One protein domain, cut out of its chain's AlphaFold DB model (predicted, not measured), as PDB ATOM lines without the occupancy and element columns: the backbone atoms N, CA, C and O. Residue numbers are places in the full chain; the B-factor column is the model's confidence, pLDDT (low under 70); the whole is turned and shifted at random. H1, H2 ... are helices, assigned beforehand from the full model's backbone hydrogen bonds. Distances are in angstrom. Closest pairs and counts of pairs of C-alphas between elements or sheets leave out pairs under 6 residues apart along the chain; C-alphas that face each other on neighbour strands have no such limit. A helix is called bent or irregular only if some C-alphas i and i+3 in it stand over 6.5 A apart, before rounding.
ATOM      1  N   PRO A  16     260.096 254.162 215.266       44.56
ATOM      2  CA  PRO A  16     259.969 254.952 216.482       44.56
ATOM      3  C   PRO A  16     261.327 255.548 216.855       44.56
ATOM      4  O   PRO A  16     262.268 254.852 217.220       44.56
ATOM      5  N   THR A  17     261.428 256.868 216.747       42.69
ATOM      6  CA  THR A  17     262.697 257.609 216.810       42.69
ATOM      7  C   THR A  17     263.111 257.967 218.239       42.69
ATOM      8  O   THR A  17     264.069 258.708 218.437       42.69
ATOM      9  N   THR A  18     262.401 257.486 219.269       43.69
ATOM     10  CA  THR A  18     262.723 257.848 220.656       43.69
ATOM     11  C   THR A  18     262.682 256.671 221.622       43.69
ATOM     12  O   THR A  18     261.764 255.852 221.634       43.69
ATOM     13  N   ARG A  19     263.678 256.659 222.515       44.66
ATOM     14  CA  ARG A  19     263.902 255.691 223.602       44.66
ATOM     15  C   ARG A  19     262.679 255.442 224.498       44.66
ATOM     16  O   ARG A  19     262.639 254.429 225.171       44.66
ATOM     17  N   LYS A  20     261.693 256.350 224.535       43.66
ATOM     18  CA  LYS A  20     260.502 256.256 225.403       43.66
ATOM     19  C   LYS A  20     259.295 255.577 224.747       43.66
ATOM     20  O   LYS A  20     258.436 255.082 225.467       43.66
ATOM     21  N   THR A  21     259.207 255.539 223.416       48.81
ATOM     22  CA  THR A  21     258.002 255.034 222.731       48.81
ATOM     23  C   THR A  21     257.928 253.512 222.654       48.81
ATOM     24  O   THR A  21     256.828 252.976 222.712       48.81
ATOM     25  N   TYR A  22     259.060 252.805 222.619       45.84
ATOM     26  CA  TYR A  22     259.054 251.334 222.627       45.84
ATOM     27  C   TYR A  22     258.596 250.752 223.973       45.84
ATOM     28  O   TYR A  22     257.886 249.752 224.008       45.84
ATOM     29  N   PHE A  23     258.945 251.414 225.079       48.06
ATOM     30  CA  PHE A  23     258.678 250.927 226.435       48.06
ATOM     31  C   PHE A  23     257.211 251.042 226.860       48.06
ATOM     32  O   PHE A  23     256.772 250.281 227.710       48.06
ATOM     33  N   ASN A  24     256.444 251.962 226.268       48.06
ATOM     34  CA  ASN A  24     255.010 252.086 226.550       48.06
ATOM     35  C   ASN A  24     254.139 251.147 225.698       48.06
ATOM     36  O   ASN A  24     252.947 251.041 225.970       48.06
ATOM     37  N   TYR A  25     254.700 250.509 224.664       46.44
ATOM     38  CA  TYR A  25     253.937 249.683 223.717       46.44
ATOM     39  C   TYR A  25     254.022 248.182 224.000       46.44
ATOM     40  O   TYR A  25     253.147 247.430 223.583       46.44
ATOM     41  N   ILE A  26     255.054 247.738 224.714       51.12
ATOM     42  CA  ILE A  26     255.229 246.337 225.091       51.12
ATOM     43  C   ILE A  26     254.775 246.235 226.548       51.12
ATOM     44  O   ILE A  26     255.535 246.550 227.460       51.12
ATOM     45  N   GLY A  27     253.497 245.894 226.738       45.94
ATOM     46  CA  GLY A  27     252.798 245.911 228.029       45.94
ATOM     47  C   GLY A  27     253.470 245.102 229.138       45.94
ATOM     48  O   GLY A  27     253.255 245.399 230.301       45.94
ATOM     49  N   GLU A  28     254.339 244.159 228.794       57.72
ATOM     50  CA  GLU A  28     255.229 243.436 229.692       57.72
ATOM     51  C   GLU A  28     256.345 242.848 228.813       57.72
ATOM     52  O   GLU A  28     256.089 242.367 227.711       57.72
ATOM     53  N   TRP A  29     257.602 242.849 229.269       65.00
ATOM     54  CA  TRP A  29     258.748 242.247 228.549       65.00
ATOM     55  C   TRP A  29     258.591 240.736 228.248       65.00
ATOM     56  O   TRP A  29     259.490 240.104 227.680       65.00
ATOM     57  N   GLU A  30     257.468 240.142 228.649       61.59
ATOM     58  CA  GLU A  30     257.035 238.781 228.348       61.59
ATOM     59  C   GLU A  30     256.789 238.574 226.840       61.59
ATOM     60  O   GLU A  30     257.089 237.499 226.311       61.59
ATOM     61  N   ASP A  31     256.448 239.638 226.108       74.25
ATOM     62  CA  ASP A  31     256.100 239.568 224.681       74.25
ATOM     63  C   ASP A  31     257.286 239.705 223.709       74.25
ATOM     64  O   ASP A  31     257.114 239.662 222.488       74.25
ATOM     65  N   LEU A  32     258.533 239.780 224.200       79.75
ATOM     66  CA  LEU A  32     259.725 239.813 223.331       79.75
ATOM     67  C   LEU A  32     259.834 238.586 222.405       79.75
ATOM     68  O   LEU A  32     260.513 238.630 221.379       79.75
ATOM     69  N   SER A  33     259.185 237.478 222.769       81.44
ATOM     70  CA  SER A  33     259.148 236.258 221.958       81.44
ATOM     71  C   SER A  33     258.367 236.432 220.647       81.44
ATOM     72  O   SER A  33     258.710 235.782 219.653       81.44
ATOM     73  N   ILE A  34     257.393 237.347 220.615       84.81
ATOM     74  CA  ILE A  34     256.511 237.620 219.469       84.81
ATOM     75  C   ILE A  34     257.251 238.425 218.390       84.81
ATOM     76  O   ILE A  34     257.021 238.239 217.197       84.81
ATOM     77  N   LEU A  35     258.204 239.268 218.795       86.06
ATOM     78  CA  LEU A  35     258.964 240.118 217.882       86.06
ATOM     79  C   LEU A  35     259.878 239.310 216.948       86.06
ATOM     80  O   LEU A  35     260.443 238.261 217.294       86.06
ATOM     81  N   SER A  36     260.066 239.835 215.737       91.25
ATOM     82  CA  SER A  36     261.035 239.291 214.785       91.25
ATOM     83  C   SER A  36     262.475 239.529 215.261       91.25
ATOM     84  O   SER A  36     262.765 240.456 216.020       91.25
ATOM     85  N   LEU A  37     263.419 238.709 214.783       89.88
ATOM     86  CA  LEU A  37     264.838 238.849 215.131       89.88
ATOM     87  C   LEU A  37     265.394 240.236 214.765       89.88
ATOM     88  O   LEU A  37     266.189 240.795 215.514       89.88
ATOM     89  N   ASN A  38     264.959 240.806 213.639       89.56
ATOM     90  CA  ASN A  38     265.416 242.119 213.182       89.56
ATOM     91  C   ASN A  38     264.915 243.246 214.093       89.56
ATOM     92  O   ASN A  38     265.695 244.127 214.448       89.56
ATOM     93  N   GLN A  39     263.657 243.181 214.539       89.31
ATOM     94  CA  GLN A  39     263.109 244.131 215.512       89.31
ATOM     95  C   GLN A  39     263.846 244.038 216.851       89.31
ATOM     96  O   GLN A  39     264.272 245.057 217.389       89.31
ATOM     97  N   LEU A  40     264.083 242.819 217.349       90.94
ATOM     98  CA  LEU A  40     264.844 242.599 218.583       90.94
ATOM     99  C   LEU A  40     266.270 243.156 218.491       90.94
ATOM    100  O   LEU A  40     266.757 243.761 219.443       90.94
ATOM    101  N   ARG A  41     266.930 242.999 217.338       90.88
ATOM    102  CA  ARG A  41     268.261 243.570 217.082       90.88
ATOM    103  C   ARG A  41     268.244 245.092 217.021       90.88
ATOM    104  O   ARG A  41     269.160 245.705 217.558       90.88
ATOM    105  N   SER A  42     267.222 245.692 216.408       89.12
ATOM    106  CA  SER A  42     267.056 247.151 216.394       89.12
ATOM    107  C   SER A  42     266.936 247.689 217.817       89.12
ATOM    108  O   SER A  42     267.707 248.556 218.210       89.12
ATOM    109  N   ILE A  43     266.058 247.086 218.623       86.81
ATOM    110  CA  ILE A  43     265.858 247.473 220.024       86.81
ATOM    111  C   ILE A  43     267.155 247.288 220.826       86.81
ATOM    112  O   ILE A  43     267.558 248.173 221.575       86.81
ATOM    113  N   ALA A  44     267.852 246.161 220.648       90.31
ATOM    114  CA  ALA A  44     269.118 245.905 221.328       90.31
ATOM    115  C   ALA A  44     270.211 246.914 220.935       90.31
ATOM    116  O   ALA A  44     270.988 247.334 221.792       90.31
ATOM    117  N   LYS A  45     270.254 247.342 219.668       91.00
ATOM    118  CA  LYS A  45     271.174 248.380 219.188       91.00
ATOM    119  C   LYS A  45     270.837 249.751 219.779       91.00
ATOM    120  O   LYS A  45     271.747 250.438 220.230       91.00
ATOM    121  N   ASP A  46     269.556 250.106 219.844       87.12
ATOM    122  CA  ASP A  46     269.085 251.369 220.436       87.12
ATOM    123  C   ASP A  46     269.355 251.441 221.949       87.12
ATOM    124  O   ASP A  46     269.554 252.520 222.518       87.12
ATOM    125  N   LEU A  47     269.398 250.282 222.611       85.75
ATOM    126  CA  LEU A  47     269.796 250.155 224.014       85.75
ATOM    127  C   LEU A  47     271.316 250.109 224.209       85.75
ATOM    128  O   LEU A  47     271.775 250.248 225.337       85.75
ATOM    129  N   GLY A  48     272.099 249.983 223.136       89.50
ATOM    130  CA  GLY A  48     273.557 249.913 223.210       89.50
ATOM    131  C   GLY A  48     274.092 248.544 223.632       89.50
ATOM    132  O   GLY A  48     275.225 248.459 224.091       89.50
ATOM    133  N   ILE A  49     273.310 247.469 223.474       88.19
ATOM    134  CA  ILE A  49     273.760 246.103 223.765       88.19
ATOM    135  C   ILE A  49     274.743 245.663 222.664       88.19
ATOM    136  O   ILE A  49     274.329 245.480 221.506       88.19
ATOM    137  N   PRO A  50     276.035 245.472 222.994       81.56
ATOM    138  CA  PRO A  50     277.037 245.079 222.015       81.56
ATOM    139  C   PRO A  50     276.761 243.665 221.488       81.56
ATOM    140  O   PRO A  50     276.151 242.829 222.154       81.56
ATOM    141  N   SER A  51     277.213 243.391 220.264       85.38
ATOM    142  CA  SER A  51     277.147 242.064 219.625       85.38
ATOM    143  C   SER A  51     275.743 241.517 219.327       85.38
ATOM    144  O   SER A  51     275.616 240.389 218.850       85.38
ATOM    145  N   SER A  52     274.681 242.310 219.505       83.81
ATOM    146  CA  SER A  52     273.293 241.901 219.234       83.81
ATOM    147  C   SER A  52     273.047 241.421 217.794       83.81
ATOM    148  O   SER A  52     272.219 240.537 217.566       83.81
ATOM    149  N   SER A  53     273.814 241.924 216.822       83.38
ATOM    150  CA  SER A  53     273.748 241.526 215.409       83.38
ATOM    151  C   SER A  53     274.192 240.084 215.137       83.38
ATOM    152  O   SER A  53     273.694 239.471 214.195       83.38
ATOM    153  N   SER A  54     275.087 239.524 215.955       87.56
ATOM    154  CA  SER A  54     275.596 238.154 215.793       87.56
ATOM    155  C   SER A  54     274.827 237.130 216.631       87.56
ATOM    156  O   SER A  54     274.990 235.923 216.448       87.56
ATOM    157  N   LEU A  55     274.001 237.593 217.568       89.94
ATOM    158  CA  LEU A  55     273.303 236.729 218.507       89.94
ATOM    159  C   LEU A  55     272.069 236.073 217.871       89.94
ATOM    160  O   LEU A  55     271.398 236.634 216.993       89.94
ATOM    161  N   ARG A  56     271.772 234.858 218.348       91.94
ATOM    162  CA  ARG A  56     270.518 234.148 218.069       91.94
ATOM    163  C   ARG A  56     269.367 234.821 218.817       91.94
ATOM    164  O   ARG A  56     269.587 235.477 219.831       91.94
ATOM    165  N   LYS A  57     268.135 234.616 218.338       89.12
ATOM    166  CA  LYS A  57     266.921 235.248 218.886       89.12
ATOM    167  C   LYS A  57     266.828 235.127 220.410       89.12
ATOM    168  O   LYS A  57     266.674 236.134 221.089       89.12
ATOM    169  N   GLU A  58     266.995 233.922 220.941       91.00
ATOM    170  CA  GLU A  58     266.926 233.656 222.385       91.00
ATOM    171  C   GLU A  58     267.999 234.410 223.178       91.00
ATOM    172  O   GLU A  58     267.702 235.001 224.214       91.00
ATOM    173  N   SER A  59     269.228 234.463 222.662       90.50
ATOM    174  CA  SER A  59     270.334 235.184 223.298       90.50
ATOM    175  C   SER A  59     270.109 236.699 223.296       90.50
ATOM    176  O   SER A  59     270.427 237.358 224.281       90.50
ATOM    177  N   VAL A  60     269.517 237.258 222.231       92.06
ATOM    178  CA  VAL A  60     269.131 238.682 222.194       92.06
ATOM    179  C   VAL A  60     268.047 238.973 223.236       92.06
ATOM    180  O   VAL A  60     268.146 239.961 223.956       92.06
ATOM    181  N   ILE A  61     267.048 238.093 223.370       90.69
ATOM    182  CA  ILE A  61     265.987 238.232 224.381       90.69
ATOM    183  C   ILE A  61     266.572 238.180 225.797       90.69
ATOM    184  O   ILE A  61     266.220 239.009 226.636       90.69
ATOM    185  N   GLN A  62     267.479 237.238 226.074       90.44
ATOM    186  CA  GLN A  62     268.154 237.155 227.372       90.44
ATOM    187  C   GLN A  62     268.989 238.406 227.660       90.44
ATOM    188  O   GLN A  62     268.906 238.939 228.765       90.44
ATOM    189  N   ALA A  63     269.737 238.907 226.674       88.88
ATOM    190  CA  ALA A  63     270.530 240.125 226.823       88.88
ATOM    191  C   ALA A  63     269.649 241.354 227.112       88.88
ATOM    192  O   ALA A  63     269.965 242.139 228.003       88.88
ATOM    193  N   LEU A  64     268.509 241.483 226.423       89.75
ATOM    194  CA  LEU A  64     267.525 242.540 226.675       89.75
ATOM    195  C   LEU A  64     266.947 242.460 228.095       89.75
ATOM    196  O   LEU A  64     266.892 243.469 228.800       89.75
ATOM    197  N   LYS A  65     266.577 241.255 228.551       88.50
ATOM    198  CA  LYS A  65     266.087 241.036 229.923       88.50
ATOM    199  C   LYS A  65     267.153 241.353 230.975       88.50
ATOM    200  O   LYS A  65     266.838 241.968 231.992       88.50
ATOM    201  N   ALA A  66     268.404 240.963 230.730       86.62
ATOM    202  CA  ALA A  66     269.522 241.234 231.627       86.62
ATOM    203  C   ALA A  66     269.819 242.738 231.736       86.62
ATOM    204  O   ALA A  66     269.975 243.245 232.845       86.62
ATOM    205  N   HIS A  67     269.822 243.458 230.608       84.69
ATOM    206  CA  HIS A  67     270.004 244.911 230.589       84.69
ATOM    207  C   HIS A  67     268.916 245.624 231.403       84.69
ATOM    208  O   HIS A  67     269.213 246.473 232.238       84.69
ATOM    209  N   HIS A  68     267.655 245.219 231.235       79.62
ATOM    210  CA  HIS A  68     266.547 245.785 232.006       79.62
ATOM    211  C   HIS A  68     266.656 245.488 233.511       79.62
ATOM    212  O   HIS A  68     266.373 246.350 234.346       79.62
ATOM    213  N   ALA A  69     267.081 244.276 233.880       78.62
ATOM    214  CA  ALA A  69     267.301 243.921 235.280       78.62
ATOM    215  C   ALA A  69     268.411 244.770 235.923       78.62
ATOM    216  O   ALA A  69     268.279 245.162 237.085       78.62
ATOM    217  N   MET A  70     269.475 245.082 235.171       73.31
ATOM    218  CA  MET A  70     270.548 245.969 235.625       73.31
ATOM    219  C   MET A  70     270.066 247.411 235.802       73.31
ATOM    220  O   MET A  70     270.310 247.981 236.863       73.31
ATOM    221  N   ASP A  71     269.325 247.963 234.837       74.00
ATOM    222  CA  ASP A  71     268.782 249.327 234.935       74.00
ATOM    223  C   ASP A  71     267.849 249.474 236.145       74.00
ATOM    224  O   ASP A  71     267.952 250.431 236.911       74.00
ATOM    225  N   TRP A  72     266.973 248.494 236.382       65.31
ATOM    226  CA  TRP A  72     266.081 248.509 237.544       65.31
ATOM    227  C   TRP A  72     266.829 248.370 238.875       65.31
ATOM    228  O   TRP A  72     266.463 249.012 239.862       65.31
ATOM    229  N   LYS A  73     267.886 247.550 238.922       66.88
ATOM    230  CA  LYS A  73     268.715 247.390 240.124       66.88
ATOM    231  C   LYS A  73     269.509 248.664 240.428       66.88
ATOM    232  O   LYS A  73     269.492 249.112 241.570       66.88
ATOM    233  N   ALA A  74     270.112 249.281 239.413       63.91
ATOM    234  CA  ALA A  74     270.800 250.564 239.543       63.91
ATOM    235  C   ALA A  74     269.837 251.675 239.996       63.91
ATOM    236  O   ALA A  74     270.163 252.464 240.879       63.91
ATOM    237  N   LEU A  75     268.610 251.695 239.465       49.38
ATOM    238  CA  LEU A  75     267.578 252.635 239.906       49.38
ATOM    239  C   LEU A  75     267.143 252.404 241.358       49.38
ATOM    240  O   LEU A  75     266.893 253.381 242.056       49.38
ATOM    241  N   LYS A  76     267.080 251.155 241.835       59.38
ATOM    242  CA  LYS A  76     266.792 250.841 243.246       59.38
ATOM    243  C   LYS A  76     267.918 251.232 244.202       59.38
ATOM    244  O   LYS A  76     267.638 251.616 245.327       59.38
ATOM    245  N   GLU A  77     269.174 251.145 243.777       57.84
ATOM    246  CA  GLU A  77     270.304 251.603 244.598       57.84
ATOM    247  C   GLU A  77     270.368 253.137 244.680       57.84
ATOM    248  O   GLU A  77     270.763 253.683 245.708       57.84
ATOM    249  N   ILE A  78     269.920 253.841 243.633       55.03
ATOM    250  CA  ILE A  78     269.869 255.313 243.593       55.03
ATOM    251  C   ILE A  78     268.592 255.868 244.254       55.03
ATOM    252  O   ILE A  78     268.618 256.966 244.812       55.03
ATOM    253  N   LEU A  79     267.475 255.132 244.224       45.09
ATOM    254  CA  LEU A  79     266.263 255.435 244.993       45.09
ATOM    255  C   LEU A  79     266.210 254.548 246.250       45.09
ATOM    256  O   LEU A  79     265.565 253.499 246.209       45.09
ATOM    257  N   PRO A  80     266.801 254.962 247.388       49.31
ATOM    258  CA  PRO A  80     266.545 254.284 248.654       49.31
ATOM    259  C   PRO A  80     265.034 254.317 248.932       49.31
ATOM    260  O   PRO A  80     264.403 255.337 248.639       49.31
TER     261      PRO A  80
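This is residues 16 to 80 of the 244 residues of the protein "Rho_N domain-containing protein" of Lepeophtheirus salmonis (UniProt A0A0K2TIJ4). A long helix, H3, has its first part in a small body with the shorter helix H2 packed along it and the very short H1 nearby, while residues 69 to 80, of which 69 to 78 belong to H3, stick out as an arm that makes the length. Ahead of the helices runs a tail without a named element, residues 16 to 28. The 65 printed residues hold three named helices in the order H1, H2, H3 and no named strand; the class is all helix. The whole is compact, with a radius of gyration of the C-alphas of 12.2 A, yet elongated, spanning 37 by 22 by 22 A.

H1, residues 29 to 33, and H2, residues 37 to 46, are close but not clearly touching; their closest C-alphas, of Leu 32 and Leu 40, are 7.5 A apart. H3, residues 57 to 78, only just touches H1, with 3 pairs of C-alphas within 8 A and with its residues 61 to 65 alone; the closest C-alphas, of Leu 32 and Ile 61, are 6.5 A apart. H2 touches H3 at a shallow tilt of 30 degrees, and they run the same way. H3 touches H2 with residues 57 to 64 alone, and the closest C-alphas of the two helices, those of Leu 37 and Lys 57, are 5.6 A apart. In H2 and H3 every O i to N i+4 pair is within hydrogen-bond range; in H1 0 of 1 is, and 0 of 2 O i to N i+3 pairs.

H1 begins at C-alpha 29, (258.748, 242.247, 228.549), and is irregular: C-alphas 30 and 33 are 7.2 A apart. It measures 8.9 A from first to last C-alpha. H2 measures 14.2 A. H3 measures 32.0 A and ends at C-alpha 78, (269.869, 255.313, 243.593).

The C-alphas farthest apart, of Ser 54 and Pro 80, are 37.7 A apart. Residues 23 to 28 also stand free; without both free stretches the body spans 25 by 22 by 19 A. The printed part has no cut; the link from H1 to H2 is tight and that from H2 to H3 short. Mean pLDDT of the printed part is 73.8, with residues 16 to 30 and 72 to 80 under 70.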